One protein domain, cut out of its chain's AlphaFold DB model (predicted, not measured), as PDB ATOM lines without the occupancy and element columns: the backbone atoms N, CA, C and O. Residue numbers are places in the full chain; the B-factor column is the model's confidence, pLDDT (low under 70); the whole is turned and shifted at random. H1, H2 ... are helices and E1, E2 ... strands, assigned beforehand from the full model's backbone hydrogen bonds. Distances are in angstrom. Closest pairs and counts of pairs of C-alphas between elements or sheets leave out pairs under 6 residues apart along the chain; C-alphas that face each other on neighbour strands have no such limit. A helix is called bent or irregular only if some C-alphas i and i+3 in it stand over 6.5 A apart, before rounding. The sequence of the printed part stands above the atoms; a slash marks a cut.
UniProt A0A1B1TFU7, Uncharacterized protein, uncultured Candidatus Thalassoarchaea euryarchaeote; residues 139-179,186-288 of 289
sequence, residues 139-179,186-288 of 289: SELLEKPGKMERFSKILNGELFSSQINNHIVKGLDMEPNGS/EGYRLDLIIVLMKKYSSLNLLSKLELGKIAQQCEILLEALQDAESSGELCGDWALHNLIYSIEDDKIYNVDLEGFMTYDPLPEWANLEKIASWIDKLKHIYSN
ATOM      1  N   SER A 139     283.173 216.220 263.301       88.25
ATOM      2  CA  SER A 139     283.263 216.295 261.836       88.25
ATOM      3  C   SER A 139     283.947 217.593 261.393       88.25
ATOM      4  O   SER A 139     284.857 217.556 260.571       88.25
ATOM      5  N   GLU A 140     283.561 218.730 261.972       90.00
ATOM      6  CA  GLU A 140     284.172 220.039 261.711       90.00
ATOM      7  C   GLU A 140     285.641 220.085 262.159       90.00
ATOM      8  O   GLU A 140     286.485 220.727 261.528       90.00
ATOM      9  N   LEU A 141     285.982 219.387 263.247       91.44
ATOM     10  CA  LEU A 141     287.360 219.261 263.711       91.44
ATOM     11  C   LEU A 141     288.213 218.436 262.740       91.44
ATOM     12  O   LEU A 141     289.353 218.821 262.476       91.44
ATOM     13  N   LEU A 142     287.678 217.338 262.201       92.75
ATOM     14  CA  LEU A 142     288.380 216.447 261.272       92.75
ATOM     15  C   LEU A 142     288.657 217.091 259.906       92.75
ATOM     16  O   LEU A 142     289.640 216.727 259.261       92.75
ATOM     17  N   GLU A 143     287.859 218.081 259.493       93.00
ATOM     18  CA  GLU A 143     288.095 218.869 258.271       93.00
ATOM     19  C   GLU A 143     289.346 219.761 258.357       93.00
ATOM     20  O   GLU A 143     289.891 220.181 257.332       93.00
ATOM     21  N   LYS A 144     289.842 220.051 259.568       94.12
ATOM     22  CA  LYS A 144     291.042 220.879 259.744       94.12
ATOM     23  C   LYS A 144     292.311 220.114 259.327       94.12
ATOM     24  O   LYS A 144     292.419 218.909 259.577       94.12
ATOM     25  N   PRO A 145     293.327 220.801 258.764       96.12
ATOM     26  CA  PRO A 145     294.569 220.161 258.328       96.12
ATOM     27  C   PRO A 145     295.216 219.293 259.419       96.12
ATOM     28  O   PRO A 145     295.393 219.734 260.553       96.12
ATOM     29  N   GLY A 146     295.556 218.048 259.074       94.75
ATOM     30  CA  GLY A 146     296.238 217.091 259.958       94.75
ATOM     31  C   GLY A 146     295.369 216.436 261.042       94.75
ATOM     32  O   GLY A 146     295.820 215.482 261.676       94.75
ATOM     33  N   LYS A 147     294.121 216.878 261.261       95.25
ATOM     34  CA  LYS A 147     293.263 216.316 262.321       95.25
ATOM     35  C   LYS A 147     292.777 214.902 262.006       95.25
ATOM     36  O   LYS A 147     292.764 214.074 262.909       95.25
ATOM     37  N   MET A 148     292.484 214.597 260.743       94.62
ATOM     38  CA  MET A 148     292.166 213.228 260.318       94.62
ATOM     39  C   MET A 148     293.337 212.262 260.560       94.62
ATOM     40  O   MET A 148     293.151 211.185 261.118       94.62
ATOM     41  N   GLU A 149     294.562 212.662 260.207       96.06
ATOM     42  CA  GLU A 149     295.763 211.854 260.463       96.06
ATOM     43  C   GLU A 149     295.982 211.649 261.967       96.06
ATOM     44  O   GLU A 149     296.251 210.535 262.414       96.06
ATOM     45  N   ARG A 150     295.812 212.709 262.766       95.56
ATOM     46  CA  ARG A 150     295.893 212.609 264.225       95.56
ATOM     47  C   ARG A 150     294.860 211.632 264.785       95.56
ATOM     48  O   ARG A 150     295.218 210.807 265.618       95.56
ATOM     49  N   PHE A 151     293.610 211.698 264.331       96.00
ATOM     50  CA  PHE A 151     292.576 210.781 264.802       96.00
ATOM     51  C   PHE A 151     292.886 209.333 264.411       96.00
ATOM     52  O   PHE A 151     292.762 208.438 265.242       96.00
ATOM     53  N   SER A 152     293.429 209.107 263.211       95.75
ATOM     54  CA  SER A 152     293.964 207.798 262.817       95.75
ATOM     55  C   SER A 152     295.009 207.269 263.805       95.75
ATOM     56  O   SER A 152     294.948 206.100 264.178       95.75
ATOM     57  N   LYS A 153     295.937 208.134 264.247       96.06
ATOM     58  CA  LYS A 153     296.979 207.794 265.233       96.06
ATOM     59  C   LYS A 153     296.416 207.499 266.627       96.06
ATOM     60  O   LYS A 153     297.006 206.739 267.387       96.06
ATOM     61  N   ILE A 154     295.277 208.093 266.985       95.94
ATOM     62  CA  ILE A 154     294.558 207.758 268.225       95.94
ATOM     63  C   ILE A 154     293.958 206.358 268.103       95.94
ATOM     64  O   ILE A 154     294.166 205.523 268.979       95.94
ATOM     65  N   LEU A 155     293.264 206.080 266.996       95.38
ATOM     66  CA  LEU A 155     292.569 204.811 266.771       95.38
ATOM     67  C   LEU A 155     293.524 203.613 266.779       95.38
ATOM     68  O   LEU A 155     293.246 202.611 267.436       95.38
ATOM     69  N   ASN A 156     294.661 203.715 266.090       93.88
ATOM     70  CA  ASN A 156     295.668 202.651 266.082       93.88
ATOM     71  C   ASN A 156     296.583 202.679 267.330       93.88
ATOM     72  O   ASN A 156     297.319 201.726 267.589       93.88
ATOM     73  N   GLY A 157     296.497 203.738 268.142       91.88
ATOM     74  CA  GLY A 157     297.301 203.956 269.341       91.88
ATOM     75  C   GLY A 157     298.779 204.233 269.078       91.88
ATOM     76  O   GLY A 157     299.606 203.935 269.936       91.88
ATOM     77  N   GLU A 158     299.112 204.773 267.909       94.44
ATOM     78  CA  GLU A 158     300.443 205.294 267.582       94.44
ATOM     79  C   GLU A 158     300.677 206.700 268.151       94.44
ATOM     80  O   GLU A 158     301.812 207.169 268.164       94.44
ATOM     81  N   LEU A 159     299.621 207.392 268.604       93.50
ATOM     82  CA  LEU A 159     299.759 208.719 269.211       93.50
ATOM     83  C   LEU A 159     300.483 208.670 270.567       93.50
ATOM     84  O   LEU A 159     301.172 209.623 270.911       93.50
ATOM     85  N   PHE A 160     300.316 207.584 271.320       92.19
ATOM     86  CA  PHE A 160     300.780 207.460 272.700       92.19
ATOM     87  C   PHE A 160     301.916 206.445 272.788       92.19
ATOM     88  O   PHE A 160     301.758 205.301 272.351       92.19
ATOM     89  N   SER A 161     303.043 206.852 273.373       86.31
ATOM     90  CA  SER A 161     304.215 205.986 273.550       86.31
ATOM     91  C   SER A 161     304.395 205.513 274.994       86.31
ATOM     92  O   SER A 161     305.036 204.487 275.231       86.31
ATOM     93  N   SER A 162     303.785 206.226 275.945       87.62
ATOM     94  CA  SER A 162     303.768 205.888 277.366       87.62
ATOM     95  C   SER A 162     302.844 204.710 277.691       87.62
ATOM     96  O   SER A 162     302.114 204.165 276.849       87.62
ATOM     97  N   GLN A 163     302.834 204.325 278.970       94.12
ATOM     98  CA  GLN A 163     301.951 203.274 279.470       94.12
ATOM     99  C   GLN A 163     300.466 203.617 279.307       94.12
ATOM    100  O   GLN A 163     299.642 202.712 279.340       94.12
ATOM    101  N   ILE A 164     300.091 204.877 279.064       95.25
ATOM    102  CA  ILE A 164     298.681 205.253 278.910       95.25
ATOM    103  C   ILE A 164     298.004 204.575 277.717       95.25
ATOM    104  O   ILE A 164     296.812 204.280 277.773       95.25
ATOM    105  N   ASN A 165     298.764 204.228 276.671       95.50
ATOM    106  CA  ASN A 165     298.247 203.541 275.485       95.50
ATOM    107  C   ASN A 165     297.601 202.186 275.817       95.50
ATOM    108  O   ASN A 165     296.716 201.702 275.113       95.50
ATOM    109  N   ASN A 166     298.043 201.571 276.915       96.19
ATOM    110  CA  ASN A 166     297.488 200.332 277.434       96.19
ATOM    111  C   ASN A 166     296.049 200.508 277.938       96.19
ATOM    112  O   ASN A 166     295.309 199.529 277.969       96.19
ATOM    113  N   HIS A 167     295.659 201.723 278.304       97.88
ATOM    114  CA  HIS A 167     294.362 202.066 278.872       97.88
ATOM    115  C   HIS A 167     293.434 202.746 277.865       97.88
ATOM    116  O   HIS A 167     292.445 203.344 278.264       97.88
ATOM    117  N   ILE A 168     293.722 202.678 276.566       97.62
ATOM    118  CA  ILE A 168     292.897 203.290 275.519       97.62
ATOM    119  C   ILE A 168     292.392 202.182 274.600       97.62
ATOM    120  O   ILE A 168     293.165 201.333 274.146       97.62
ATOM    121  N   VAL A 169     291.082 202.162 274.347       97.12
ATOM    122  CA  VAL A 169     290.491 201.177 273.434       97.12
ATOM    123  C   VAL A 169     291.064 201.342 272.025       97.12
ATOM    124  O   VAL A 169     291.341 202.450 271.573       97.12
ATOM    125  N   LYS A 170     291.238 200.243 271.291       95.44
ATOM    126  CA  LYS A 170     291.725 200.308 269.909       95.44
ATOM    127  C   LYS A 170     290.575 200.502 268.927       95.44
ATOM    128  O   LYS A 170     289.564 199.795 268.979       95.44
ATOM    129  N   GLY A 171     290.755 201.464 268.031       95.50
ATOM    130  CA  GLY A 171     289.941 201.650 266.841       95.50
ATOM    131  C   GLY A 171     290.300 200.638 265.753       95.50
ATOM    132  O   GLY A 171     291.412 200.118 265.711       95.50
ATOM    133  N   LEU A 172     289.343 200.361 264.874       92.56
ATOM    134  CA  LEU A 172     289.495 199.445 263.741       92.56
ATOM    135  C   LEU A 172     289.485 200.206 262.415       92.56
ATOM    136  O   LEU A 172     290.319 199.966 261.547       92.56
ATOM    137  N   ASP A 173     288.543 201.134 262.271       90.31
ATOM    138  CA  ASP A 173     288.417 202.006 261.113       90.31
ATOM    139  C   ASP A 173     287.726 203.318 261.494       90.31
ATOM    140  O   ASP A 173     287.138 203.434 262.570       90.31
ATOM    141  N   MET A 174     287.816 204.310 260.607       91.25
ATOM    142  CA  MET A 174     287.102 205.581 260.722       91.25
ATOM    143  C   MET A 174     286.605 206.075 259.373       91.25
ATOM    144  O   MET A 174     287.125 205.726 258.310       91.25
ATOM    145  N   GLU A 175     285.623 206.956 259.442       89.56
ATOM    146  CA  GLU A 175     284.989 207.602 258.310       89.56
ATOM    147  C   GLU A 175     285.242 209.118 258.338       89.56
ATOM    148  O   GLU A 175     285.409 209.701 259.410       89.56
ATOM    149  N   PRO A 176     285.215 209.806 257.179       86.31
ATOM    150  CA  PRO A 176     285.467 211.250 257.117       86.31
ATOM    151  C   PRO A 176     284.500 212.123 257.926       86.31
ATOM    152  O   PRO A 176     284.819 213.268 258.216       86.31
ATOM    153  N   ASN A 177     283.309 211.620 258.262       86.62
ATOM    154  CA  ASN A 177     282.331 212.333 259.091       86.62
ATOM    155  C   ASN A 177     282.560 212.141 260.600       86.62
ATOM    156  O   ASN A 177     281.771 212.664 261.381       86.62
ATOM    157  N   GLY A 178     283.573 211.370 261.008       90.19
ATOM    158  CA  GLY A 178     283.850 211.048 262.406       90.19
ATOM    159  C   GLY A 178     283.135 209.808 262.939       90.19
ATOM    160  O   GLY A 178     283.340 209.470 264.098       90.19
ATOM    161  N   SER A 179     282.338 209.097 262.133       93.00
ATOM    162  CA  SER A 179     281.910 207.743 262.504       93.00
ATOM    163  C   SER A 179     283.120 206.806 262.540       93.00
ATOM    164  O   SER A 179     284.044 206.955 261.739       93.00
ATOM    165  N   GLU A 186     283.638 194.542 277.038       93.50
ATOM    166  CA  GLU A 186     282.693 193.985 278.005       93.50
ATOM    167  C   GLU A 186     283.233 194.211 279.420       93.50
ATOM    168  O   GLU A 186     284.351 193.808 279.754       93.50
ATOM    169  N   GLY A 187     282.442 194.862 280.271       93.88
ATOM    170  CA  GLY A 187     282.904 195.183 281.608       93.88
ATOM    171  C   GLY A 187     282.037 196.170 282.368       93.88
ATOM    172  O   GLY A 187     280.889 196.441 282.017       93.88
ATOM    173  N   TYR A 188     282.613 196.722 283.433       93.06
ATOM    174  CA  TYR A 188     281.918 197.636 284.332       93.06
ATOM    175  C   TYR A 188     282.376 199.071 284.118       93.06
ATOM    176  O   TYR A 188     283.545 199.404 284.317       93.06
ATOM    177  N   ARG A 189     281.427 199.944 283.781       93.88
ATOM    178  CA  ARG A 189     281.635 201.390 283.819       93.88
ATOM    179  C   ARG A 189     281.856 201.867 285.248       93.88
ATOM    180  O   ARG A 189     281.021 201.608 286.120       93.88
ATOM    181  N   LEU A 190     282.950 202.588 285.479       94.06
ATOM    182  CA  LEU A 190     283.381 202.931 286.835       94.06
ATOM    183  C   LEU A 190     282.377 203.818 287.583       94.06
ATOM    184  O   LEU A 190     282.174 203.642 288.786       94.06
ATOM    185  N   ASP A 191     281.694 204.721 286.875       91.25
ATOM    186  CA  ASP A 191     280.661 205.586 287.454       91.25
ATOM    187  C   ASP A 191     279.400 204.827 287.908       91.25
ATOM    188  O   ASP A 191     278.710 205.268 288.830       91.25
ATOM    189  N   LEU A 192     279.112 203.669 287.307       89.94
ATOM    190  CA  LEU A 192     277.903 202.889 287.584       89.94
ATOM    191  C   LEU A 192     278.092 201.807 288.649       89.94
ATOM    192  O   LEU A 192     277.100 201.398 289.255       89.94
ATOM    193  N   ILE A 193     279.323 201.367 288.929       88.44
ATOM    194  CA  ILE A 193     279.601 200.265 289.872       88.44
ATOM    195  C   ILE A 193     278.889 200.475 291.215       88.44
ATOM    196  O   ILE A 193     278.178 199.594 291.695       88.44
ATOM    197  N   ILE A 194     279.008 201.668 291.803       82.94
ATOM    198  CA  ILE A 194     278.411 201.970 293.114       82.94
ATOM    199  C   ILE A 194     276.883 201.938 293.047       82.94
ATOM    200  O   ILE A 194     276.224 201.446 293.966       82.94
ATOM    201  N   VAL A 195     276.310 202.477 291.970       83.38
ATOM    202  CA  VAL A 195     274.859 202.496 291.766       83.38
ATOM    203  C   VAL A 195     274.339 201.068 291.642       83.38
ATOM    204  O   VAL A 195     273.361 200.723 292.304       83.38
ATOM    205  N   LEU A 196     275.022 200.224 290.867       82.62
ATOM    206  CA  LEU A 196     274.668 198.818 290.680       82.62
ATOM    207  C   LEU A 196     274.744 198.038 291.994       82.62
ATOM    208  O   LEU A 196     273.786 197.352 292.349       82.62
ATOM    209  N   MET A 197     275.824 198.203 292.762       83.38
ATOM    210  CA  MET A 197     275.981 197.546 294.063       83.38
ATOM    211  C   MET A 197     274.901 197.958 295.068       83.38
ATOM    212  O   MET A 197     274.397 197.120 295.809       83.38
ATOM    213  N   LYS A 198     274.515 199.241 295.097       83.69
ATOM    214  CA  LYS A 198     273.449 199.728 295.988       83.69
ATOM    215  C   LYS A 198     272.066 199.264 295.542       83.69
ATOM    216  O   LYS A 198     271.266 198.850 296.375       83.69
ATOM    217  N   LYS A 199     271.776 199.348 294.242       83.81
ATOM    218  CA  LYS A 199     270.468 199.004 293.666       83.81
ATOM    219  C   LYS A 199     270.189 197.503 293.741       83.81
ATOM    220  O   LYS A 199     269.045 197.107 293.936       83.81
ATOM    221  N   TYR A 200     271.232 196.685 293.617       83.94
ATOM    222  CA  TYR A 200     271.146 195.229 293.576       83.94
ATOM    223  C   TYR A 200     271.990 194.575 294.673       83.94
ATOM    224  O   TYR A 200     272.654 193.566 294.441       83.94
ATOM    225  N   SER A 201     271.956 195.129 295.886       80.50
ATOM    226  CA  SER A 201     272.772 194.652 297.011       80.50
ATOM    227  C   SER A 201     272.524 193.183 297.373       80.50
ATOM    228  O   SER A 201     273.397 192.533 297.932       80.50
ATOM    229  N   SER A 202     271.350 192.638 297.043       81.12
ATOM    230  CA  SER A 202     271.011 191.225 297.244       81.12
ATOM    231  C   SER A 202     271.626 190.279 296.211       81.12
ATOM    232  O   SER A 202     271.681 189.078 296.461       81.12
ATOM    233  N   LEU A 203     272.066 190.790 295.056       76.75
ATOM    234  CA  LEU A 203     272.593 189.973 293.961       76.75
ATOM    235  C   LEU A 203     274.100 189.717 294.071       76.75
ATOM    236  O   LEU A 203     274.605 188.911 293.301       76.75
ATOM    237  N   ASN A 204     274.808 190.378 295.004       72.75
ATOM    238  CA  ASN A 204     276.268 190.283 295.161       72.75
ATOM    239  C   ASN A 204     277.001 190.335 293.807       72.75
ATOM    240  O   ASN A 204     277.833 189.483 293.511       72.75
ATOM    241  N   LEU A 205     276.646 191.326 292.976       79.00
ATOM    242  CA  LEU A 205     277.102 191.429 291.582       79.00
ATOM    243  C   LEU A 205     278.628 191.466 291.434       79.00
ATOM    244  O   LEU A 205     279.134 191.058 290.397       79.00
ATOM    245  N   LEU A 206     279.330 191.980 292.446       84.62
ATOM    246  CA  LEU A 206     280.785 192.023 292.518       84.62
ATOM    247  C   LEU A 206     281.230 191.487 293.874       84.62
ATOM    248  O   LEU A 206     280.797 191.965 294.926       84.62
ATOM    249  N   SER A 207     282.117 190.503 293.845       86.94
ATOM    250  CA  SER A 207     282.803 189.995 295.022       86.94
ATOM    251  C   SER A 207     283.837 191.000 295.536       86.94
ATOM    252  O   SER A 207     284.372 191.828 294.797       86.94
ATOM    253  N   LYS A 208     284.207 190.874 296.815       86.75
ATOM    254  CA  LYS A 208     285.303 191.655 297.407       86.75
ATOM    255  C   LYS A 208     286.625 191.492 296.646       86.75
ATOM    256  O   LYS A 208     287.414 192.428 296.572       86.75
ATOM    257  N   LEU A 209     286.858 190.309 296.074       89.50
ATOM    258  CA  LEU A 209     288.033 190.045 295.249       89.50
ATOM    259  C   LEU A 209     288.008 190.881 293.962       89.50
ATOM    260  O   LEU A 209     289.011 191.502 293.632       89.50
ATOM    261  N   GLU A 210     286.872 190.936 293.264       90.31
ATOM    262  CA  GLU A 210     286.718 191.745 292.046       90.31
ATOM    263  C   GLU A 210     286.840 193.241 292.334       90.31
ATOM    264  O   GLU A 210     287.522 193.951 291.603       90.31
ATOM    265  N   LEU A 211     286.268 193.720 293.442       91.19
ATOM    266  CA  LEU A 211     286.448 195.109 293.881       91.19
ATOM    267  C   LEU A 211     287.915 195.431 294.188       91.19
ATOM    268  O   LEU A 211     288.391 196.509 293.837       91.19
ATOM    269  N   GLY A 212     288.641 194.487 294.796       92.12
ATOM    270  CA  GLY A 212     290.082 194.600 295.014       92.12
ATOM    271  C   GLY A 212     290.866 194.713 293.705       92.12
ATOM    272  O   GLY A 212     291.739 195.571 293.597       92.12
ATOM    273  N   LYS A 213     290.512 193.915 292.688       94.44
ATOM    274  CA  LYS A 213     291.113 194.008 291.347       94.44
ATOM    275  C   LYS A 213     290.843 195.354 290.685       94.44
ATOM    276  O   LYS A 213     291.769 195.989 290.195       94.44
ATOM    277  N   ILE A 214     289.598 195.828 290.724       95.06
ATOM    278  CA  ILE A 214     289.233 197.134 290.159       95.06
ATOM    279  C   ILE A 214     290.020 198.248 290.860       95.06
ATOM    280  O   ILE A 214     290.584 199.112 290.193       95.06
ATOM    281  N   ALA A 215     290.116 198.214 292.194       94.62
ATOM    282  CA  ALA A 215     290.894 199.188 292.956       94.62
ATOM    283  C   ALA A 215     292.390 199.164 292.594       94.62
ATOM    284  O   ALA A 215     292.998 200.229 292.482       94.62
ATOM    285  N   GLN A 216     292.959 197.978 292.360       95.56
ATOM    286  CA  GLN A 216     294.332 197.820 291.881       95.56
ATOM    287  C   GLN A 216     294.508 198.378 290.458       95.56
ATOM    288  O   GLN A 216     295.459 199.108 290.198       95.56
ATOM    289  N   GLN A 217     293.581 198.102 289.536       97.12
ATOM    290  CA  GLN A 217     293.646 198.658 288.180       97.12
ATOM    291  C   GLN A 217     293.479 200.181 288.163       97.12
ATOM    292  O   GLN A 217     294.062 200.848 287.311       97.12
ATOM    293  N   CYS A 218     292.741 200.752 289.118       97.44
ATOM    294  CA  CYS A 218     292.703 202.198 289.316       97.44
ATOM    295  C   CYS A 218     294.085 202.765 289.685       97.44
ATOM    296  O   CYS A 218     294.423 203.844 289.217       97.44
ATOM    297  N   GLU A 219     294.889 202.067 290.493       96.38
ATOM    298  CA  GLU A 219     296.261 202.496 290.826       96.38
ATOM    299  C   GLU A 219     297.168 202.471 289.603       96.38
ATOM    300  O   GLU A 219     297.813 203.472 289.303       96.38
ATOM    301  N   ILE A 220     297.126 201.374 288.846       97.75
ATOM    302  CA  ILE A 220     297.886 201.224 287.600       97.75
ATOM    303  C   ILE A 220     297.514 202.333 286.603       97.75
ATOM    304  O   ILE A 220     298.389 202.941 285.990       97.75
ATOM    305  N   LEU A 221     296.219 202.647 286.473       98.06
ATOM    306  CA  LEU A 221     295.761 203.742 285.619       98.06
ATOM    307  C   LEU A 221     296.295 205.106 286.090       98.06
ATOM    308  O   LEU A 221     296.712 205.909 285.260       98.06
ATOM    309  N   LEU A 222     296.288 205.384 287.397       97.75
ATOM    310  CA  LEU A 222     296.805 206.647 287.937       97.75
ATOM    311  C   LEU A 222     298.304 206.809 287.670       97.75
ATOM    312  O   LEU A 222     298.731 207.889 287.269       97.75
ATOM    313  N   GLU A 223     299.082 205.741 287.827       97.69
ATOM    314  CA  GLU A 223     300.508 205.736 287.485       97.69
ATOM    315  C   GLU A 223     300.726 206.025 285.992       97.69
ATOM    316  O   GLU A 223     301.535 206.886 285.642       97.69
ATOM    317  N   ALA A 224     299.952 205.382 285.111       97.81
ATOM    318  CA  ALA A 224     300.022 205.619 283.670       97.81
ATOM    319  C   ALA A 224     299.631 207.058 283.278       97.81
ATOM    320  O   ALA A 224     300.230 207.637 282.372       97.81
ATOM    321  N   LEU A 225     298.651 207.656 283.963       97.06
ATOM    322  CA  LEU A 225     298.255 209.053 283.757       97.06
ATOM    323  C   LEU A 225     299.349 210.032 284.211       97.06
ATOM    324  O   LEU A 225     299.602 211.026 283.532       97.06
ATOM    325  N   GLN A 226     300.016 209.742 285.330       96.75
ATOM    326  CA  GLN A 226     301.128 210.544 285.847       96.75
ATOM    327  C   GLN A 226     302.349 210.503 284.908       96.75
ATOM    328  O   GLN A 226     303.001 211.525 284.673       96.75
ATOM    329  N   ASP A 227     302.641 209.326 284.345       96.62
ATOM    330  CA  ASP A 227     303.681 209.124 283.328       96.62
ATOM    331  C   ASP A 227     303.358 209.894 282.034       96.62
ATOM    332  O   ASP A 227     304.201 210.618 281.496       96.62
ATOM    333  N   ALA A 228     302.102 209.832 281.578       95.44
ATOM    334  CA  ALA A 228     301.628 210.607 280.431       95.44
ATOM    335  C   ALA A 228     301.710 212.125 280.665       95.44
ATOM    336  O   ALA A 228     302.079 212.869 279.758       95.44
ATOM    337  N   GLU A 229     301.403 212.616 281.871       95.00
ATOM    338  CA  GLU A 229     301.546 214.042 282.199       95.00
ATOM    339  C   GLU A 229     303.015 214.470 282.134       95.00
ATOM    340  O   GLU A 229     303.355 215.467 281.494       95.00
ATOM    341  N   SER A 230     303.896 213.672 282.738       94.56
ATOM    342  CA  SER A 230     305.335 213.946 282.804       94.56
ATOM    343  C   SER A 230     306.008 213.929 281.426       94.56
ATOM    344  O   SER A 230     306.985 214.646 281.207       94.56
ATOM    345  N   SER A 231     305.483 213.132 280.493       93.38
ATOM    346  CA  SER A 231     305.936 213.057 279.097       93.38
ATOM    347  C   SER A 231     305.242 214.057 278.161       93.38
ATOM    348  O   SER A 231     305.634 214.178 277.002       93.38
ATOM    349  N   GLY A 232     304.248 214.809 278.651       92.31
ATOM    350  CA  GLY A 232     303.466 215.751 277.845       92.31
ATOM    351  C   GLY A 232     302.472 215.084 276.885       92.31
ATOM    352  O   GLY A 232     302.021 215.725 275.939       92.31
ATOM    353  N   GLU A 233     302.135 213.813 277.111       92.75
ATOM    354  CA  GLU A 233     301.177 213.030 276.318       92.75
ATOM    355  C   GLU A 233     299.739 213.074 276.877       92.75
ATOM    356  O   GLU A 233     298.800 212.617 276.216       92.75
ATOM    357  N   LEU A 234     299.539 213.603 278.091       94.44
ATOM    358  CA  LEU A 234     298.237 213.596 278.762       94.44
ATOM    359  C   LEU A 234     297.201 214.486 278.040       94.44
ATOM    360  O   LEU A 234     297.256 215.715 278.086       94.44
ATOM    361  N   CYS A 235     296.207 213.841 277.429       95.19
ATOM    362  CA  CYS A 235     295.040 214.457 276.793       95.19
ATOM    363  C   CYS A 235     293.825 213.513 276.856       95.19
ATOM    364  O   CYS A 235     293.958 212.366 277.288       95.19
ATOM    365  N   GLY A 236     292.652 213.975 276.417       94.94
ATOM    366  CA  GLY A 236     291.433 213.161 276.312       94.94
ATOM    367  C   GLY A 236     290.436 213.288 277.460       94.94
ATOM    368  O   GLY A 236     290.692 213.950 278.460       94.94
ATOM    369  N   ASP A 237     289.265 212.665 277.308       94.19
ATOM    370  CA  ASP A 237     288.205 212.704 278.325       94.19
ATOM    371  C   ASP A 237     288.292 211.488 279.255       94.19
ATOM    372  O   ASP A 237     287.795 210.404 278.944       94.19
ATOM    373  N   TRP A 238     288.921 211.675 280.415       96.19
ATOM    374  CA  TRP A 238     289.100 210.645 281.445       96.19
ATOM    375  C   TRP A 238     287.985 210.633 282.502       96.19
ATOM    376  O   TRP A 238     288.181 210.142 283.617       96.19
ATOM    377  N   ALA A 239     286.806 211.179 282.192       93.75
ATOM    378  CA  ALA A 239     285.659 211.080 283.081       93.75
ATOM    379  C   ALA A 239     285.277 209.614 283.352       93.75
ATOM    380  O   ALA A 239     285.319 208.757 282.472       93.75
ATOM    381  N   LEU A 240     284.811 209.327 284.573       93.94
ATOM    382  CA  LEU A 240     284.525 207.960 285.039       93.94
ATOM    383  C   LEU A 240     283.533 207.175 284.161       93.94
ATOM    384  O   LEU A 240     283.553 205.950 284.164       93.94
ATOM    385  N   HIS A 241     282.669 207.867 283.418       92.06
ATOM    386  CA  HIS A 241     281.692 207.243 282.526       92.06
ATOM    387  C   HIS A 241     282.275 206.769 281.191       92.06
ATOM    388  O   HIS A 241     281.637 205.978 280.499       92.06
ATOM    389  N   ASN A 242     283.480 207.226 280.856       94.69
ATOM    390  CA  ASN A 242     284.257 206.761 279.714       94.69
ATOM    391  C   ASN A 242     285.220 205.630 280.099       94.69
ATOM    392  O   ASN A 242     285.845 205.042 279.220       94.69
ATOM    393  N   LEU A 243     285.340 205.313 281.394       97.31
ATOM    394  CA  LEU A 243     286.236 204.285 281.910       97.31
ATOM    395  C   LEU A 243     285.479 202.981 282.163       97.31
ATOM    396  O   LEU A 243     284.529 202.940 282.948       97.31
ATOM    397  N   ILE A 244     285.932 201.908 281.518       97.38
ATOM    398  CA  ILE A 244     285.383 200.557 281.658       97.38
ATOM    399  C   ILE A 244     286.470 199.634 282.192       97.38
ATOM    400  O   ILE A 244     287.509 199.477 281.560       97.38
ATOM    401  N   TYR A 245     286.216 198.987 283.326       97.50
ATOM    402  CA  TYR A 245     287.007 197.841 283.761       97.50
ATOM    403  C   TYR A 245     286.583 196.596 282.971       97.50
ATOM    404  O   TYR A 245     285.463 196.109 283.144       97.50
ATOM    405  N   SER A 246     287.474 196.103 282.112       96.94
ATOM    406  CA  SER A 246     287.349 194.858 281.351       96.94
ATOM    407  C   SER A 246     287.578 193.659 282.261       96.94
ATOM    408  O   SER A 246     288.627 193.541 282.900       96.94
ATOM    409  N   ILE A 247     286.601 192.754 282.302       92.44
ATOM    410  CA  ILE A 247     286.700 191.515 283.087       92.44
ATOM    411  C   ILE A 247     287.679 190.543 282.422       92.44
ATOM    412  O   ILE A 247     288.423 189.852 283.113       92.44
ATOM    413  N   GLU A 248     287.669 190.494 281.089       94.19
ATOM    414  CA  GLU A 248     288.501 189.589 280.294       94.19
ATOM    415  C   GLU A 248     289.982 189.964 280.384       94.19
ATOM    416  O   GLU A 248     290.825 189.095 280.609       94.19
ATOM    417  N   ASP A 249     290.284 191.260 280.287       96.44
ATOM    418  CA  ASP A 249     291.665 191.751 280.248       96.44
ATOM    419  C   ASP A 249     292.229 192.117 281.628       96.44
ATOM    420  O   ASP A 249     293.418 192.420 281.729       96.44
ATOM    421  N   ASP A 250     291.388 192.136 282.671       96.75
ATOM    422  CA  ASP A 250     291.721 192.632 284.015       96.75
ATOM    423  C   ASP A 250     292.370 194.027 283.949       96.75
ATOM    424  O   ASP A 250     293.500 194.243 284.385       96.75
ATOM    425  N   LYS A 251     291.677 194.976 283.300       97.62
ATOM    426  CA  LYS A 251     292.224 196.305 282.983       97.62
ATOM    427  C   LYS A 251     291.148 197.359 282.782       97.62
ATOM    428  O   LYS A 251     290.055 197.052 282.320       97.62
ATOM    429  N   ILE A 252     291.473 198.621 283.050       98.56
ATOM    430  CA  ILE A 252     290.604 199.760 282.730       98.56
ATOM    431  C   ILE A 252     290.950 200.336 281.353       98.56
ATOM    432  O   ILE A 252     292.110 200.657 281.097       98.56
ATOM    433  N   TYR A 253     289.932 200.523 280.513       98.50
ATOM    434  CA  TYR A 253     290.019 201.218 279.230       98.50
ATOM    435  C   TYR A 253     289.206 202.509 279.239       98.50
ATOM    436  O   TYR A 253     288.070 202.530 279.712       98.50
ATOM    437  N   ASN A 254     289.754 203.555 278.631       98.00
ATOM    438  CA  ASN A 254     289.018 204.701 278.137       98.00
ATOM    439  C   ASN A 254     288.434 204.366 276.756       98.00
ATOM    440  O   ASN A 254     289.175 204.026 275.828       98.00
ATOM    441  N   VAL A 255     287.106 204.437 276.638       96.69
ATOM    442  CA  VAL A 255     286.359 204.110 275.410       96.69
ATOM    443  C   VAL A 255     285.887 205.335 274.614       96.69
ATOM    444  O   VAL A 255     285.155 205.202 273.626       96.69
ATOM    445  N   ASP A 256     286.282 206.537 275.034       94.69
ATOM    446  CA  ASP A 256     285.944 207.809 274.393       94.69
ATOM    447  C   ASP A 256     287.121 208.317 273.544       94.69
ATOM    448  O   ASP A 256     287.914 209.164 273.959       94.69
ATOM    449  N   LEU A 257     287.260 207.753 272.339       95.69
ATOM    450  CA  LEU A 257     288.346 208.098 271.413       95.69
ATOM    451  C   LEU A 257     288.212 209.521 270.866       95.69
ATOM    452  O   LEU A 257     289.214 210.189 270.616       95.69
ATOM    453  N   GLU A 258     286.980 210.001 270.702       93.81
ATOM    454  CA  GLU A 258     286.687 211.369 270.292       93.81
ATOM    455  C   GLU A 258     287.109 212.396 271.353       93.81
ATOM    456  O   GLU A 258     287.593 213.475 271.002       93.81
ATOM    457  N   GLY A 259     287.048 212.039 272.639       93.81
ATOM    458  CA  GLY A 259     287.553 212.856 273.738       93.81
ATOM    459  C   GLY A 259     289.018 213.272 273.561       93.81
ATOM    460  O   GLY A 259     289.360 214.418 273.844       93.81
ATOM    461  N   PHE A 260     289.877 212.401 273.013       95.19
ATOM    462  CA  PHE A 260     291.301 212.691 272.739       95.19
ATOM    463  C   PHE A 260     291.536 213.693 271.603       95.19
ATOM    464  O   PHE A 260     292.630 214.248 271.473       95.19
ATOM    465  N   MET A 261     290.523 213.934 270.772       93.94
ATOM    466  CA  MET A 261     290.557 214.991 269.763       93.94
ATOM    467  C   MET A 261     290.076 216.328 270.327       93.94
ATOM    468  O   MET A 261     290.622 217.371 269.960       93.94
ATOM    469  N   THR A 262     289.065 216.286 271.195       90.88
ATOM    470  CA  THR A 262     288.389 217.467 271.746       90.88
ATOM    471  C   THR A 262     289.154 218.091 272.912       90.88
ATOM    472  O   THR A 262     289.259 219.313 272.993       90.88
ATOM    473  N   TYR A 263     289.727 217.268 273.793       91.44
ATOM    474  CA  TYR A 263     290.407 217.704 275.015       91.44
ATOM    475  C   TYR A 263     291.926 217.579 274.892       91.44
ATOM    476  O   TYR A 263     292.574 216.807 275.602       91.44
ATOM    477  N   ASP A 264     292.481 218.345 273.955       89.19
ATOM    478  CA  ASP A 264     293.921 218.532 273.783       89.19
ATOM    479  C   ASP A 264     294.248 220.021 273.519       89.19
ATOM    480  O   ASP A 264     293.999 220.510 272.408       89.19
ATOM    481  N   PRO A 265     294.781 220.762 274.513       87.56
ATOM    482  CA  PRO A 265     295.160 220.292 275.853       87.56
ATOM    483  C   PRO A 265     293.945 220.005 276.755       87.56
ATOM    484  O   PRO A 265     292.822 220.423 276.462       87.56
ATOM    485  N   LEU A 266     294.177 219.322 277.882       90.50
ATOM    486  CA  LEU A 266     293.146 219.126 278.906       90.50
ATOM    487  C   LEU A 266     292.617 220.470 279.439       90.50
ATOM    488  O   LEU A 266     293.407 221.382 279.706       90.50
ATOM    489  N   PRO A 267     291.301 220.598 279.668       88.38
ATOM    490  CA  PRO A 267     290.746 221.777 280.311       88.38
ATOM    491  C   PRO A 267     291.034 221.759 281.819       88.38
ATOM    492  O   PRO A 267     291.108 220.700 282.440       88.38
ATOM    493  N   GLU A 268     291.114 222.937 282.447       88.06
ATOM    494  CA  GLU A 268     291.446 223.073 283.879       88.06
ATOM    495  C   GLU A 268     290.520 222.269 284.809       88.06
ATOM    496  O   GLU A 268     290.947 221.766 285.846       88.06
ATOM    497  N   TRP A 269     289.247 222.117 284.434       86.56
ATOM    498  CA  TRP A 269     288.255 221.379 285.218       86.56
ATOM    499  C   TRP A 269     288.408 219.849 285.141       86.56
ATOM    500  O   TRP A 269     287.784 219.151 285.942       86.56
ATOM    501  N   ALA A 270     289.240 219.335 284.228       88.38
ATOM    502  CA  ALA A 270     289.553 217.914 284.050       88.38
ATOM    503  C   ALA A 270     291.069 217.649 284.016       88.38
ATOM    504  O   ALA A 270     291.531 216.759 283.308       88.38
ATOM    505  N   ASN A 271     291.857 218.426 284.763       92.31
ATOM    506  CA  ASN A 271     293.289 218.167 284.909       92.31
ATOM    507  C   ASN A 271     293.570 216.872 285.709       92.31
ATOM    508  O   ASN A 271     292.652 216.274 286.288       92.31
ATOM    509  N   LEU A 272     294.843 216.458 285.780       95.06
ATOM    510  CA  LEU A 272     295.235 215.219 286.461       95.06
ATOM    511  C   LEU A 272     294.759 215.167 287.918       95.06
ATOM    512  O   LEU A 272     294.241 214.142 288.350       95.06
ATOM    513  N   GLU A 273     294.866 216.268 288.666       96.00
ATOM    514  CA  GLU A 273     294.412 216.338 290.062       96.00
ATOM    515  C   GLU A 273     292.915 216.008 290.192       96.00
ATOM    516  O   GLU A 273     292.502 215.269 291.092       96.00
ATOM    517  N   LYS A 274     292.077 216.527 289.282       95.38
ATOM    518  CA  LYS A 274     290.635 216.239 289.282       95.38
ATOM    519  C   LYS A 274     290.338 214.799 288.896       95.38
ATOM    520  O   LYS A 274     289.544 214.162 289.592       95.38
ATOM    521  N   ILE A 275     290.998 214.283 287.859       95.25
ATOM    522  CA  ILE A 275     290.859 212.886 287.428       95.25
ATOM    523  C   ILE A 275     291.247 211.944 288.576       95.25
ATOM    524  O   ILE A 275     290.464 211.065 288.947       95.25
ATOM    525  N   ALA A 276     292.397 212.190 289.208       96.31
ATOM    526  CA  ALA A 276     292.876 211.425 290.351       96.31
ATOM    527  C   ALA A 276     291.881 211.457 291.514       96.31
ATOM    528  O   ALA A 276     291.495 210.412 292.032       96.31
ATOM    529  N   SER A 277     291.352 212.639 291.850       95.69
ATOM    530  CA  SER A 277     290.333 212.773 292.894       95.69
ATOM    531  C   SER A 277     289.060 211.966 292.607       95.69
ATOM    532  O   SER A 277     288.446 211.437 293.538       95.69
ATOM    533  N   TRP A 278     288.624 211.870 291.346       94.06
ATOM    534  CA  TRP A 278     287.466 211.049 290.978       94.06
ATOM    535  C   TRP A 278     287.744 209.556 291.162       94.06
ATOM    536  O   TRP A 278     286.917 208.855 291.749       94.06
ATOM    537  N   ILE A 279     288.910 209.089 290.717       94.50
ATOM    538  CA  ILE A 279     289.325 207.684 290.823       94.50
ATOM    539  C   ILE A 279     289.553 207.287 292.292       94.50
ATOM    540  O   ILE A 279     289.050 206.256 292.740       94.50
ATOM    541  N   ASP A 280     290.218 208.127 293.086       92.69
ATOM    542  CA  ASP A 280     290.482 207.854 294.505       92.69
ATOM    543  C   ASP A 280     289.203 207.765 295.341       92.69
ATOM    544  O   ASP A 280     289.085 206.914 296.229       92.69
ATOM    545  N   LYS A 281     288.196 208.592 295.031       90.00
ATOM    546  CA  LYS A 281     286.877 208.489 295.673       90.00
ATOM    547  C   LYS A 281     286.241 207.123 295.438       90.00
ATOM    548  O   LYS A 281     285.668 206.563 296.371       90.00
ATOM    549  N   LEU A 282     286.353 206.572 294.227       87.12
ATOM    550  CA  LEU A 282     285.855 205.227 293.928       87.12
ATOM    551  C   LEU A 282     286.609 204.163 294.729       87.12
ATOM    552  O   LEU A 282     285.977 203.340 295.389       87.12
ATOM    553  N   LYS A 283     287.947 204.227 294.747       84.56
ATOM    554  CA  LYS A 283     288.793 203.290 295.507       84.56
ATOM    555  C   LYS A 283     288.435 203.257 296.992       84.56
ATOM    556  O   LYS A 283     288.322 202.181 297.588       84.56
ATOM    557  N   HIS A 284     288.222 204.429 297.594       81.62
ATOM    558  CA  HIS A 284     287.830 204.517 298.998       81.62
ATOM    559  C   HIS A 284     286.466 203.868 299.249       81.62
ATOM    560  O   HIS A 284     286.267 203.205 300.265       81.62
ATOM    561  N   ILE A 285     285.526 204.006 298.313       78.69
ATOM    562  CA  ILE A 285     284.215 203.364 298.420       78.69
ATOM    563  C   ILE A 285     284.355 201.843 298.314       78.69
ATOM    564  O   ILE A 285     283.798 201.144 299.155       78.69
ATOM    565  N   TYR A 286     285.143 201.326 297.369       79.88
ATOM    566  CA  TYR A 286     285.356 199.881 297.209       79.88
ATOM    567  C   TYR A 286     285.997 199.227 298.433       79.88
ATOM    568  O   TYR A 286     285.657 198.103 298.772       79.88
ATOM    569  N   SER A 287     286.869 199.952 299.136       73.38
ATOM    570  CA  SER A 287     287.518 199.464 300.362       73.38
ATOM    571  C   SER A 287     286.551 199.291 301.543       73.38
ATOM    572  O   SER A 287     286.874 198.592 302.502       73.38
ATOM    573  N   ASN A 288     285.383 199.939 301.488       71.50
ATOM    574  CA  ASN A 288     284.364 199.917 302.541       71.50
ATOM    575  C   ASN A 288     283.239 198.889 302.294       71.50
ATOM    576  O   ASN A 288     282.331 198.792 303.123       71.50
TER     577      ASN A 288
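What this domain is: This is residues 139 to 179 and 186 to 288 of the 289 residues of an uncharacterized protein of uncultured Candidatus Thalassoarchaea euryarchaeote (UniProt A0A1B1TFU7). A long helix, H5, runs slantwise over one face of a small three-stranded sheet, and a second long helix, H7, packs side by side with H5, running back the opposite way. At one end of the elongated whole lie H1, H2 and E1, with H6 near H2; at the other end lies H4, where residues 198 to 203, of which 198 and 199 belong to H4, stick out. The printed part has 144 residues with seven named helices and four named strands, in the order H1 H2 H3 E1 E2 H4 H5 E3 E4 H6 H7; the sheet's order is E2 E3 E4, all antiparallel, and the class is mostly helix. It is compact, with a radius of gyration of the C-alphas of 16.1 A, and spans 53 by 30 by 25 A.

Where its parts are: The sheet holds E2, residues 187 to 189, E3, residues 243 to 246, 9.5 A long, and E4, residues 251 to 254, 10.2 A long. H5, residues 208 to 231, measures 34.9 A, from C-alpha 208 at (285.303, 191.655, 297.407) to C-alpha 231 at (305.936, 213.057, 279.097). H7, residues 272 to 287, measures 22.4 A and ends at (287.518, 199.464, 300.362). H4, residues 190 to 199, measures 15.1 A and is irregular: C-alphas 191 and 194 are 7.1 A apart. H2 is residues 147 to 155, 12.4 A. The short ones are H1, 139 to 142, H3, 163 to 167, E1, 171 to 174, and H6, 259 to 262.

How they stand to each other: E2 and E3 are antiparallel, with N 188 and O 245 2.9 A apart, within hydrogen-bond range. The hairpin E3 and E4 has N 253 and O 244 at 2.8 A. H5 is on the sheet at a height of 8.4 A, over E4, at 51 degrees on the local plane; with 2 of its C-alphas falling on E3, it is only just not over E3. H5 and H7 touch at a shallow tilt of 13 degrees, opposite ways; their closest C-alphas, of Ala 215 and Lys 283, are 5.3 A apart. H3 stands at the sheet's level and touches residues 221 to 228 of H5, closest at Ile 164 and Ala 224, C-alphas 5.0 A apart. H4 only grazes the sheet, with residues 190 to 196. E1 pairs with no named strand; its Gly 171 and Leu 155 of H2 have C-alphas 4.1 A apart, the closest of the two elements. H2 and H6 are close but not clearly touching, with the C-alphas of Phe 151 and Met 261 closest at 6.8 A. H1 and H2 only just touch, and only at the corner, with 3 pairs of C-alphas within 8 A, closest at Leu 142 and Met 148, 5.1 A. Every O i to N i+4 pair is within hydrogen-bond range in H2, H5 and H7; H4 has 4 of 6, H3 0 of 1 but 2 of 2 O i to N i+3 pairs, and H1 and H6 are too short for an i+4 pair.

The domain as a whole: The two C-alphas farthest apart, of Pro 145 and Ser 202, are 53.9 A apart. Residues 180 to 185 are not printed; C-alphas 179 and 186 are 20.7 A apart across this cut, in the link from E1 to E2. The link from H5 to E3, 11 residues, is long. Mean pLDDT of the printed part is 92.0, and no printed residue is under 70.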